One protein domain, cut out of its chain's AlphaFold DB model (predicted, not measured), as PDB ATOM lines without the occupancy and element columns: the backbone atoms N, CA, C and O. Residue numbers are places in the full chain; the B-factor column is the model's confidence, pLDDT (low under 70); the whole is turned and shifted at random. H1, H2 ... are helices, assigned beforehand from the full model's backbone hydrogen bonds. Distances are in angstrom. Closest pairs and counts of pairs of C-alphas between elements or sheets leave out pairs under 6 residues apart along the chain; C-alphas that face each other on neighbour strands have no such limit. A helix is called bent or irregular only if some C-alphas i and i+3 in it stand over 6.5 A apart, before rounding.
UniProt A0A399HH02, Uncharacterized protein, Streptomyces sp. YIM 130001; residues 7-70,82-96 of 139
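AT A GLANCE: This is residues 7 to 70 and 82 to 96 of the 139 residues of an uncharacterized protein of Streptomyces sp. YIM 130001 (UniProt A0A399HH02). Two long helices, H2 and H1, lie side by side as a helical hairpin whose tight turn is at one end. At the other end, the short helix H3 packs on the last residues of H2, and an unnamed stretch, residues 59 to 70, runs away from the hairpin. The printed part has 79 residues with three named helices, H1, H2 and H3 along the chain, and no named strand; the class is all helix. The whole is loose, with a radius of gyration of the C-alphas of 15.6 A, and flat, spanning 50 by 29 by 16 A.

IN THESE COORDINATES: H2, the longest helix, holds residues 36 to 58 and measures 34.0 A from C-alpha 36 at (-22.523, -35.779, 119.718) to C-alpha 58 at (-53.515, -32.153, 133.243). It is neither bent nor irregular, but only just: C-alphas 44 and 47 are 6.0 A apart. H1, residues 12 to 32, measures 30.2 A and begins at C-alpha 12 at (-48.512, -21.190, 130.124). H3, residues 90 to 94, measures 5.9 A.

HOW THE PARTS SIT: H2 and H1 touch and form a hairpin, at a shallow tilt of 14 degrees, opposite ways. Their closest C-alphas, those of Phe 39 and Gly 31, are 4.1 A apart. H2 touches H3 with residues 54 to 58 alone; the closest C-alphas, those of Leu 58 and Cys 92, are 6.5 A apart. H1 and H3 are apart. In H1 and H3 every O i to N i+4 pair is within hydrogen-bond range; in H2, 17 of 19 are.

THE WHOLE: The two C-alphas farthest apart, those of Gly 34 and Pro 69, are 51.2 A apart. Residues 71 to 81 are not printed, and C-alphas 70 and 82 are 19.6 A apart across this cut, which falls in the link from H2 to H3. The link from H1 to H2 is tight. The mean pLDDT of the printed part is 77.9; it is under 70 at residues 7 to 12, 14, 62 to 70, 82 to 83 and 87.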
ATOM      1  N   ASP A   7     -60.743 -15.131 124.844       62.28
ATOM      2  CA  ASP A   7     -59.417 -15.462 125.346       62.28
ATOM      3  C   ASP A   7     -58.618 -16.054 124.181       62.28
ATOM      4  O   ASP A   7     -58.992 -17.089 123.620       62.28
ATOM      5  N   GLU A   8     -57.518 -15.396 123.816       59.28
ATOM      6  CA  GLU A   8     -56.578 -15.842 122.779       59.28
ATOM      7  C   GLU A   8     -55.905 -17.175 123.152       59.28
ATOM      8  O   GLU A   8     -55.224 -17.789 122.331       59.28
ATOM      9  N   GLY A   9     -56.115 -17.670 124.380       55.28
ATOM     10  CA  GLY A   9     -55.679 -18.998 124.781       55.28
ATOM     11  C   GLY A   9     -54.160 -19.094 124.854       55.28
ATOM     12  O   GLY A   9     -53.596 -20.175 124.653       55.28
ATOM     13  N   HIS A  10     -53.484 -17.979 125.157       59.50
ATOM     14  CA  HIS A  10     -52.038 -17.894 125.364       59.50
ATOM     15  C   HIS A  10     -51.602 -18.619 126.646       59.50
ATOM     16  O   HIS A  10     -51.049 -18.039 127.565       59.50
ATOM     17  N   THR A  11     -51.851 -19.921 126.731       68.06
ATOM     18  CA  THR A  11     -51.629 -20.722 127.933       68.06
ATOM     19  C   THR A  11     -50.150 -20.863 128.289       68.06
ATOM     20  O   THR A  11     -49.294 -21.070 127.426       68.06
ATOM     21  N   VAL A  12     -49.849 -20.860 129.591       68.94
ATOM     22  CA  VAL A  12     -48.512 -21.190 130.124       68.94
ATOM     23  C   VAL A  12     -48.064 -22.580 129.650       68.94
ATOM     24  O   VAL A  12     -46.888 -22.786 129.360       68.94
ATOM     25  N   ALA A  13     -49.010 -23.515 129.506       70.56
ATOM     26  CA  ALA A  13     -48.765 -24.847 128.955       70.56
ATOM     27  C   ALA A  13     -48.222 -24.799 127.516       70.56
ATOM     28  O   ALA A  13     -47.260 -25.499 127.205       70.56
ATOM     29  N   GLY A  14     -48.810 -23.953 126.661       68.56
ATOM     30  CA  GLY A  14     -48.375 -23.768 125.278       68.56
ATOM     31  C   GLY A  14     -46.989 -23.134 125.179       68.56
ATOM     32  O   GLY A  14     -46.126 -23.665 124.485       68.56
ATOM     33  N   TRP A  15     -46.739 -22.051 125.922       74.94
ATOM     34  CA  TRP A  15     -45.438 -21.367 125.915       74.94
ATOM     35  C   TRP A  15     -44.307 -22.233 126.479       74.94
ATOM     36  O   TRP A  15     -43.226 -22.280 125.894       74.94
ATOM     37  N   ALA A  16     -44.555 -22.967 127.569       77.69
ATOM     38  CA  ALA A  16     -43.568 -23.880 128.140       77.69
ATOM     39  C   ALA A  16     -43.242 -25.032 127.177       77.69
ATOM     40  O   ALA A  16     -42.071 -25.310 126.929       77.69
ATOM     41  N   GLY A  17     -44.260 -25.663 126.583       74.94
ATOM     42  CA  GLY A  17     -44.060 -26.713 125.583       74.94
ATOM     43  C   GLY A  17     -43.298 -26.213 124.355       74.94
ATOM     44  O   GLY A  17     -42.379 -26.881 123.884       74.94
ATOM     45  N   CYS A  18     -43.621 -25.008 123.878       81.31
ATOM     46  CA  CYS A  18     -42.953 -24.394 122.734       81.31
ATOM     47  C   CYS A  18     -41.479 -24.078 123.037       81.31
ATOM     48  O   CYS A  18     -40.606 -24.455 122.261       81.31
ATOM     49  N   ALA A  19     -41.179 -23.480 124.195       82.06
ATOM     50  CA  ALA A  19     -39.808 -23.170 124.601       82.06
ATOM     51  C   ALA A  19     -38.935 -24.431 124.719       82.06
ATOM     52  O   ALA A  19     -37.821 -24.467 124.190       82.06
ATOM     53  N   VAL A  20     -39.447 -25.490 125.358       81.12
ATOM     54  CA  VAL A  20     -38.708 -26.759 125.483       81.12
ATOM     55  C   VAL A  20     -38.572 -27.446 124.121       81.12
ATOM     56  O   VAL A  20     -37.506 -27.972 123.812       81.12
ATOM     57  N   GLY A  21     -39.603 -27.396 123.272       81.62
ATOM     58  CA  GLY A  21     -39.555 -27.934 121.910       81.62
ATOM     59  C   GLY A  21     -38.511 -27.243 121.026       81.62
ATOM     60  O   GLY A  21     -37.750 -27.918 120.335       81.62
ATOM     61  N   VAL A  22     -38.410 -25.912 121.094       87.25
ATOM     62  CA  VAL A  22     -37.368 -25.144 120.391       87.25
ATOM     63  C   VAL A  22     -35.981 -25.537 120.895       87.25
ATOM     64  O   VAL A  22     -35.098 -25.822 120.088       87.25
ATOM     65  N   ALA A  23     -35.787 -25.628 122.213       85.56
ATOM     66  CA  ALA A  23     -34.520 -26.078 122.784       85.56
ATOM     67  C   ALA A  23     -34.153 -27.507 122.335       85.56
ATOM     68  O   ALA A  23     -33.000 -27.765 121.990       85.56
ATOM     69  N   ALA A  24     -35.132 -28.417 122.274       83.19
ATOM     70  CA  ALA A  24     -34.943 -29.779 121.777       83.19
ATOM     71  C   ALA A  24     -34.499 -29.793 120.306       83.19
ATOM     72  O   ALA A  24     -33.537 -30.477 119.960       83.19
ATOM     73  N   ALA A  25     -35.159 -29.004 119.450       85.44
ATOM     74  CA  ALA A  25     -34.831 -28.900 118.031       85.44
ATOM     75  C   ALA A  25     -33.424 -28.328 117.802       85.44
ATOM     76  O   ALA A  25     -32.669 -28.859 116.987       85.44
ATOM     77  N   LEU A  26     -33.040 -27.292 118.557       89.12
ATOM     78  CA  LEU A  26     -31.696 -26.712 118.500       89.12
ATOM     79  C   LEU A  26     -30.624 -27.718 118.942       89.12
ATOM     80  O   LEU A  26     -29.600 -27.854 118.274       89.12
ATOM     81  N   ALA A  27     -30.872 -28.457 120.027       84.88
ATOM     82  CA  ALA A  27     -29.956 -29.488 120.509       84.88
ATOM     83  C   ALA A  27     -29.788 -30.626 119.486       84.88
ATOM     84  O   ALA A  27     -28.656 -30.991 119.160       84.88
ATOM     85  N   LEU A  28     -30.892 -31.126 118.911       82.75
ATOM     86  CA  LEU A  28     -30.857 -32.126 117.837       82.75
ATOM     87  C   LEU A  28     -30.088 -31.618 116.612       82.75
ATOM     88  O   LEU A  28     -29.245 -32.342 116.085       82.75
ATOM     89  N   GLY A  29     -30.334 -30.375 116.187       84.19
ATOM     90  CA  GLY A  29     -29.627 -29.746 115.071       84.19
ATOM     91  C   GLY A  29     -28.118 -29.679 115.304       84.19
ATOM     92  O   GLY A  29     -27.343 -30.097 114.446       84.19
ATOM     93  N   ALA A  30     -27.691 -29.260 116.499       84.88
ATOM     94  CA  ALA A  30     -26.279 -29.271 116.880       84.88
ATOM     95  C   ALA A  30     -25.685 -30.695 116.872       84.88
ATOM     96  O   ALA A  30     -24.551 -30.893 116.434       84.88
ATOM     97  N   GLY A  31     -26.481 -31.692 117.280       83.12
ATOM     98  CA  GLY A  31     -26.166 -33.116 117.148       83.12
ATOM     99  C   GLY A  31     -25.846 -33.539 115.718       83.12
ATOM    100  O   GLY A  31     -24.807 -34.152 115.471       83.12
ATOM    101  N   ILE A  32     -26.710 -33.169 114.772       87.50
ATOM    102  CA  ILE A  32     -26.555 -33.471 113.341       87.50
ATOM    103  C   ILE A  32     -25.314 -32.781 112.757       87.50
ATOM    104  O   ILE A  32     -24.612 -33.373 111.941       87.50
ATOM    105  N   CYS A  33     -24.992 -31.566 113.211       90.81
ATOM    106  CA  CYS A  33     -23.790 -30.834 112.795       90.81
ATOM    107  C   CYS A  33     -22.470 -31.404 113.359       90.81
ATOM    108  O   CYS A  33     -21.413 -30.822 113.121       90.81
ATOM    109  N   GLY A  34     -22.506 -32.523 114.092       88.94
ATOM    110  CA  GLY A  34     -21.318 -33.236 114.573       88.94
ATOM    111  C   GLY A  34     -21.046 -33.098 116.071       88.94
ATOM    112  O   GLY A  34     -20.094 -33.697 116.569       88.94
ATOM    113  N   TRP A  35     -21.874 -32.365 116.823       88.75
ATOM    114  CA  TRP A  35     -21.743 -32.283 118.278       88.75
ATOM    115  C   TRP A  35     -22.537 -33.398 118.964       88.75
ATOM    116  O   TRP A  35     -23.691 -33.225 119.348       88.75
ATOM    117  N   THR A  36     -21.904 -34.557 119.162       86.00
ATOM    118  CA  THR A  36     -22.523 -35.779 119.718       86.00
ATOM    119  C   THR A  36     -23.367 -35.573 120.993       86.00
ATOM    120  O   THR A  36     -24.437 -36.179 121.086       86.00
ATOM    121  N   PRO A  37     -22.977 -34.719 121.965       83.12
ATOM    122  CA  PRO A  37     -23.808 -34.430 123.137       83.12
ATOM    123  C   PRO A  37     -25.164 -33.797 122.794       83.12
ATOM    124  O   PRO A  37     -26.155 -34.080 123.466       83.12
ATOM    125  N   GLY A  38     -25.233 -32.988 121.732       82.50
ATOM    126  CA  GLY A  38     -26.462 -32.336 121.276       82.50
ATOM    127  C   GLY A  38     -27.533 -33.332 120.842       82.50
ATOM    128  O   GLY A  38     -28.707 -33.147 121.153       82.50
ATOM    129  N   PHE A  39     -27.130 -34.443 120.220       84.38
ATOM    130  CA  PHE A  39     -28.058 -35.500 119.821       84.38
ATOM    131  C   PHE A  39     -28.753 -36.132 121.035       84.38
ATOM    132  O   PHE A  39     -29.979 -36.213 121.075       84.38
ATOM    133  N   TRP A  40     -27.982 -36.516 122.059       87.12
ATOM    134  CA  TRP A  40     -28.530 -37.079 123.298       87.12
ATOM    135  C   TRP A  40     -29.373 -36.066 124.069       87.12
ATOM    136  O   TRP A  40     -30.456 -36.406 124.540       87.12
ATOM    137  N   ALA A  41     -28.915 -34.816 124.155       84.75
ATOM    138  CA  ALA A  41     -29.679 -33.745 124.782       84.75
ATOM    139  C   ALA A  41     -31.028 -33.554 124.080       84.75
ATOM    140  O   ALA A  41     -32.068 -33.590 124.727       84.75
ATOM    141  N   GLY A  42     -31.039 -33.442 122.753       82.50
ATOM    142  CA  GLY A  42     -32.262 -33.321 121.969       82.50
ATOM    143  C   GLY A  42     -33.203 -34.525 122.116       82.50
ATOM    144  O   GLY A  42     -34.415 -34.350 122.280       82.50
ATOM    145  N   LEU A  43     -32.645 -35.741 122.145       87.50
ATOM    146  CA  LEU A  43     -33.392 -36.984 122.361       87.50
ATOM    147  C   LEU A  43     -34.059 -37.031 123.741       87.50
ATOM    148  O   LEU A  43     -35.145 -37.586 123.861       87.50
ATOM    149  N   VAL A  44     -33.441 -36.447 124.769       88.38
ATOM    150  CA  VAL A  44     -34.003 -36.353 126.127       88.38
ATOM    151  C   VAL A  44     -34.984 -35.184 126.251       88.38
ATOM    152  O   VAL A  44     -36.049 -35.328 126.851       88.38
ATOM    153  N   LEU A  45     -34.669 -34.028 125.660       85.19
ATOM    154  CA  LEU A  45     -35.516 -32.837 125.727       85.19
ATOM    155  C   LEU A  45     -36.847 -33.029 124.990       85.19
ATOM    156  O   LEU A  45     -37.858 -32.492 125.427       85.19
ATOM    157  N   THR A  46     -36.875 -33.807 123.908       84.62
ATOM    158  CA  THR A  46     -38.103 -34.060 123.135       84.62
ATOM    159  C   THR A  46     -39.206 -34.743 123.965       84.62
ATOM    160  O   THR A  46     -40.295 -34.177 124.093       84.62
ATOM    161  N   PRO A  47     -38.982 -35.923 124.581       87.69
ATOM    162  CA  PRO A  47     -39.969 -36.534 125.460       87.69
ATOM    163  C   PRO A  47     -40.202 -35.692 126.715       87.69
ATOM    164  O   PRO A  47     -41.334 -35.647 127.190       87.69
ATOM    165  N   ALA A  48     -39.194 -34.972 127.225       84.69
ATOM    166  CA  ALA A  48     -39.399 -34.042 128.332       84.69
ATOM    167  C   ALA A  48     -40.413 -32.945 127.968       84.69
ATOM    168  O   ALA A  48     -41.337 -32.721 128.743       84.69
ATOM    169  N   ALA A  49     -40.318 -32.340 126.776       82.69
ATOM    170  CA  ALA A  49     -41.273 -31.349 126.272       82.69
ATOM    171  C   ALA A  49     -42.697 -31.913 126.191       82.69
ATOM    172  O   ALA A  49     -43.670 -31.252 126.574       82.69
ATOM    173  N   LEU A  50     -42.826 -33.151 125.708       84.38
ATOM    174  CA  LEU A  50     -44.108 -33.843 125.625       84.38
ATOM    175  C   LEU A  50     -44.698 -34.071 127.023       84.38
ATOM    176  O   LEU A  50     -45.861 -33.744 127.261       84.38
ATOM    177  N   VAL A  51     -43.889 -34.576 127.960       85.44
ATOM    178  CA  VAL A  51     -44.299 -34.840 129.346       85.44
ATOM    179  C   VAL A  51     -44.663 -33.549 130.069       85.44
ATOM    180  O   VAL A  51     -45.705 -33.502 130.717       85.44
ATOM    181  N   THR A  52     -43.868 -32.483 129.946       83.06
ATOM    182  CA  THR A  52     -44.181 -31.196 130.580       83.06
ATOM    183  C   THR A  52     -45.494 -30.644 130.052       83.06
ATOM    184  O   THR A  52     -46.366 -30.299 130.846       83.06
ATOM    185  N   THR A  53     -45.684 -30.633 128.730       82.62
ATOM    186  CA  THR A  53     -46.927 -30.152 128.108       82.62
ATOM    187  C   THR A  53     -48.126 -30.975 128.572       82.62
ATOM    188  O   THR A  53     -49.169 -30.420 128.921       82.62
ATOM    189  N   TRP A  54     -47.962 -32.298 128.653       82.12
ATOM    190  CA  TRP A  54     -48.984 -33.200 129.165       82.12
ATOM    191  C   TRP A  54     -49.331 -32.894 130.629       82.12
ATOM    192  O   TRP A  54     -50.498 -32.669 130.939       82.12
ATOM    193  N   LEU A  55     -48.346 -32.791 131.524       82.62
ATOM    194  CA  LEU A  55     -48.570 -32.481 132.942       82.62
ATOM    195  C   LEU A  55     -49.214 -31.105 133.153       82.62
ATOM    196  O   LEU A  55     -50.136 -30.980 133.956       82.62
ATOM    197  N   LEU A  56     -48.769 -30.083 132.421       82.25
ATOM    198  CA  LEU A  56     -49.347 -28.738 132.466       82.25
ATOM    199  C   LEU A  56     -50.813 -28.744 132.020       82.25
ATOM    200  O   LEU A  56     -51.662 -28.135 132.674       82.25
ATOM    201  N   HIS A  57     -51.128 -29.477 130.951       80.06
ATOM    202  CA  HIS A  57     -52.502 -29.660 130.501       80.06
ATOM    203  C   HIS A  57     -53.357 -30.343 131.577       80.06
ATOM    204  O   HIS A  57     -54.438 -29.864 131.916       80.06
ATOM    205  N   LEU A  58     -52.842 -31.419 132.173       77.38
ATOM    206  CA  LEU A  58     -53.515 -32.153 133.243       77.38
ATOM    207  C   LEU A  58     -53.717 -31.328 134.520       77.38
ATOM    208  O   LEU A  58     -54.710 -31.520 135.214       77.38
ATOM    209  N   ALA A  59     -52.796 -30.415 134.820       77.44
ATOM    210  CA  ALA A  59     -52.894 -29.483 135.936       77.44
ATOM    211  C   ALA A  59     -53.851 -28.301 135.660       77.44
ATOM    212  O   ALA A  59     -53.943 -27.389 136.483       77.44
ATOM    213  N   GLY A  60     -54.556 -28.307 134.520       72.81
ATOM    214  CA  GLY A  60     -55.547 -27.292 134.160       72.81
ATOM    215  C   GLY A  60     -54.949 -26.006 133.599       72.81
ATOM    216  O   GLY A  60     -55.655 -25.010 133.472       72.81
ATOM    217  N   TRP A  61     -53.660 -25.995 133.250       73.75
ATOM    218  CA  TRP A  61     -53.015 -24.825 132.638       73.75
ATOM    219  C   TRP A  61     -53.188 -24.776 131.121       73.75
ATOM    220  O   TRP A  61     -52.828 -23.779 130.505       73.75
ATOM    221  N   GLY A  62     -53.731 -25.831 130.510       67.75
ATOM    222  CA  GLY A  62     -54.076 -25.882 129.090       67.75
ATOM    223  C   GLY A  62     -55.544 -25.536 128.857       67.75
ATOM    224  O   GLY A  62     -56.331 -26.425 128.543       67.75
ATOM    225  N   LYS A  63     -55.920 -24.267 129.035       65.62
ATOM    226  CA  LYS A  63     -57.255 -23.771 128.666       65.62
ATOM    227  C   LYS A  63     -57.433 -23.776 127.147       65.62
ATOM    228  O   LYS A  63     -56.549 -23.332 126.419       65.62
ATOM    229  N   ALA A  64     -58.582 -24.257 126.677       61.75
ATOM    230  CA  ALA A  64     -58.960 -24.125 125.273       61.75
ATOM    231  C   ALA A  64     -59.312 -22.656 124.950       61.75
ATOM    232  O   ALA A  64     -59.960 -22.014 125.784       61.75
ATOM    233  N   PRO A  65     -58.918 -22.136 123.772       60.38
ATOM    234  CA  PRO A  65     -59.357 -20.824 123.305       60.38
ATOM    235  C   PRO A  65     -60.876 -20.821 123.104       60.38
ATOM    236  O   PRO A  65     -61.449 -21.795 122.607       60.38
ATOM    237  N   GLY A  66     -61.537 -19.739 123.511       64.56
ATOM    238  CA  GLY A  66     -62.986 -19.610 123.394       64.56
ATOM    239  C   GLY A  66     -63.578 -18.486 124.244       64.56
ATOM    240  O   GLY A  66     -62.855 -17.826 124.992       64.56
ATOM    241  N   PRO A  67     -64.899 -18.258 124.130       62.78
ATOM    242  CA  PRO A  67     -65.580 -17.211 124.874       62.78
ATOM    243  C   PRO A  67     -65.529 -17.496 126.378       62.78
ATOM    244  O   PRO A  67     -66.024 -18.536 126.821       62.78
ATOM    245  N   ARG A  68     -64.950 -16.587 127.167       67.94
ATOM    246  CA  ARG A  68     -64.880 -16.704 128.629       67.94
ATOM    247  C   ARG A  68     -65.209 -15.377 129.314       67.94
ATOM    248  O   ARG A  68     -64.982 -14.310 128.745       67.94
ATOM    249  N   PRO A  69     -65.730 -15.410 130.553       69.00
ATOM    250  CA  PRO A  69     -65.821 -14.211 131.373       69.00
ATOM    251  C   PRO A  69     -64.417 -13.641 131.610       69.00
ATOM    252  O   PRO A  69     -63.484 -14.395 131.879       69.00
ATOM    253  N   ALA A  70     -64.261 -12.314 131.584       66.94
ATOM    254  CA  ALA A  70     -62.956 -11.653 131.724       66.94
ATOM    255  C   ALA A  70     -62.188 -12.040 133.008       66.94
ATOM    256  O   ALA A  70     -60.960 -12.041 133.022       66.94
ATOM    257  N   ALA A  82     -60.269 -29.820 134.153       66.44
ATOM    258  CA  ALA A  82     -59.167 -30.732 133.854       66.44
ATOM    259  C   ALA A  82     -59.022 -31.859 134.900       66.44
ATOM    260  O   ALA A  82     -58.585 -32.962 134.555       66.44
ATOM    261  N   ALA A  83     -59.443 -31.625 136.150       67.44
ATOM    262  CA  ALA A  83     -59.393 -32.624 137.219       67.44
ATOM    263  C   ALA A  83     -60.349 -33.806 136.971       67.44
ATOM    264  O   ALA A  83     -59.997 -34.953 137.240       67.44
ATOM    265  N   THR A  84     -61.533 -33.547 136.408       70.56
ATOM    266  CA  THR A  84     -62.504 -34.587 136.016       70.56
ATOM    267  C   THR A  84     -62.233 -35.146 134.616       70.56
ATOM    268  O   THR A  84     -62.668 -36.251 134.278       70.56
ATOM    269  N   GLY A  85     -61.459 -34.413 133.816       74.19
ATOM    270  CA  GLY A  85     -61.142 -34.736 132.432       74.19
ATOM    271  C   GLY A  85     -62.209 -34.248 131.458       74.19
ATOM    272  O   GLY A  85     -63.388 -34.158 131.791       74.19
ATOM    273  N   HIS A  86     -61.782 -33.954 130.232       79.38
ATOM    274  CA  HIS A  86     -62.667 -33.502 129.162       79.38
ATOM    275  C   HIS A  86     -63.142 -34.690 128.313       79.38
ATOM    276  O   HIS A  86     -62.321 -35.554 127.982       79.38
ATOM    277  N   PRO A  87     -64.421 -34.721 127.888       68.25
ATOM    278  CA  PRO A  87     -65.021 -35.887 127.227       68.25
ATOM    279  C   PRO A  87     -64.334 -36.299 125.909       68.25
ATOM    280  O   PRO A  87     -64.410 -37.463 125.516       68.25
ATOM    281  N   ASN A  88     -63.567 -35.403 125.277       72.06
ATOM    282  CA  ASN A  88     -62.866 -35.658 124.010       72.06
ATOM    283  C   ASN A  88     -61.363 -35.332 124.034       72.06
ATOM    284  O   ASN A  88     -60.735 -35.259 122.982       72.06
ATOM    285  N   CYS A  89     -60.752 -35.152 125.209       78.69
ATOM    286  CA  CYS A  89     -59.316 -34.880 125.278       78.69
ATOM    287  C   CYS A  89     -58.513 -36.183 125.389       78.69
ATOM    288  O   CYS A  89     -58.615 -36.896 126.390       78.69
ATOM    289  N   LEU A  90     -57.680 -36.480 124.383       80.44
ATOM    290  CA  LEU A  90     -56.763 -37.628 124.403       80.44
ATOM    291  C   LEU A  90     -55.784 -37.566 125.581       80.44
ATOM    292  O   LEU A  90     -55.532 -38.595 126.199       80.44
ATOM    293  N   ALA A  91     -55.291 -36.375 125.936       78.56
ATOM    294  CA  ALA A  91     -54.372 -36.189 127.060       78.56
ATOM    295  C   ALA A  91     -55.031 -36.476 128.421       78.56
ATOM    296  O   ALA A  91     -54.413 -37.098 129.284       78.56
ATOM    297  N   CYS A  92     -56.293 -36.078 128.619       80.81
ATOM    298  CA  CYS A  92     -57.037 -36.426 129.833       80.81
ATOM    299  C   CYS A  92     -57.402 -37.917 129.845       80.81
ATOM    300  O   CYS A  92     -57.269 -38.584 130.870       80.81
ATOM    301  N   ARG A  93     -57.786 -38.470 128.689       81.38
ATOM    302  CA  ARG A  93     -58.129 -39.889 128.532       81.38
ATOM    303  C   ARG A  93     -56.937 -40.813 128.778       81.38
ATOM    304  O   ARG A  93     -57.112 -41.820 129.457       81.38
ATOM    305  N   SER A  94     -55.744 -40.473 128.287       81.44
ATOM    306  CA  SER A  94     -54.516 -41.234 128.563       81.44
ATOM    307  C   SER A  94     -54.152 -41.229 130.050       81.44
ATOM    308  O   SER A  94     -53.532 -42.170 130.530       81.44
ATOM    309  N   ALA A  95     -54.610 -40.223 130.802       80.50
ATOM    310  CA  ALA A  95     -54.504 -40.159 132.257       80.50
ATOM    311  C   ALA A  95     -55.682 -40.823 133.007       80.50
ATOM    312  O   ALA A  95     -55.834 -40.614 134.210       80.50
ATOM    313  N   GLY A  96     -56.558 -41.560 132.313       79.75
ATOM    314  CA  GLY A  96     -57.747 -42.197 132.893       79.75
ATOM    315  C   GLY A  96     -58.896 -41.234 133.224       79.75
ATOM    316  O   GLY A  96     -59.906 -41.651 133.787       79.75
TER     317      GLY A  96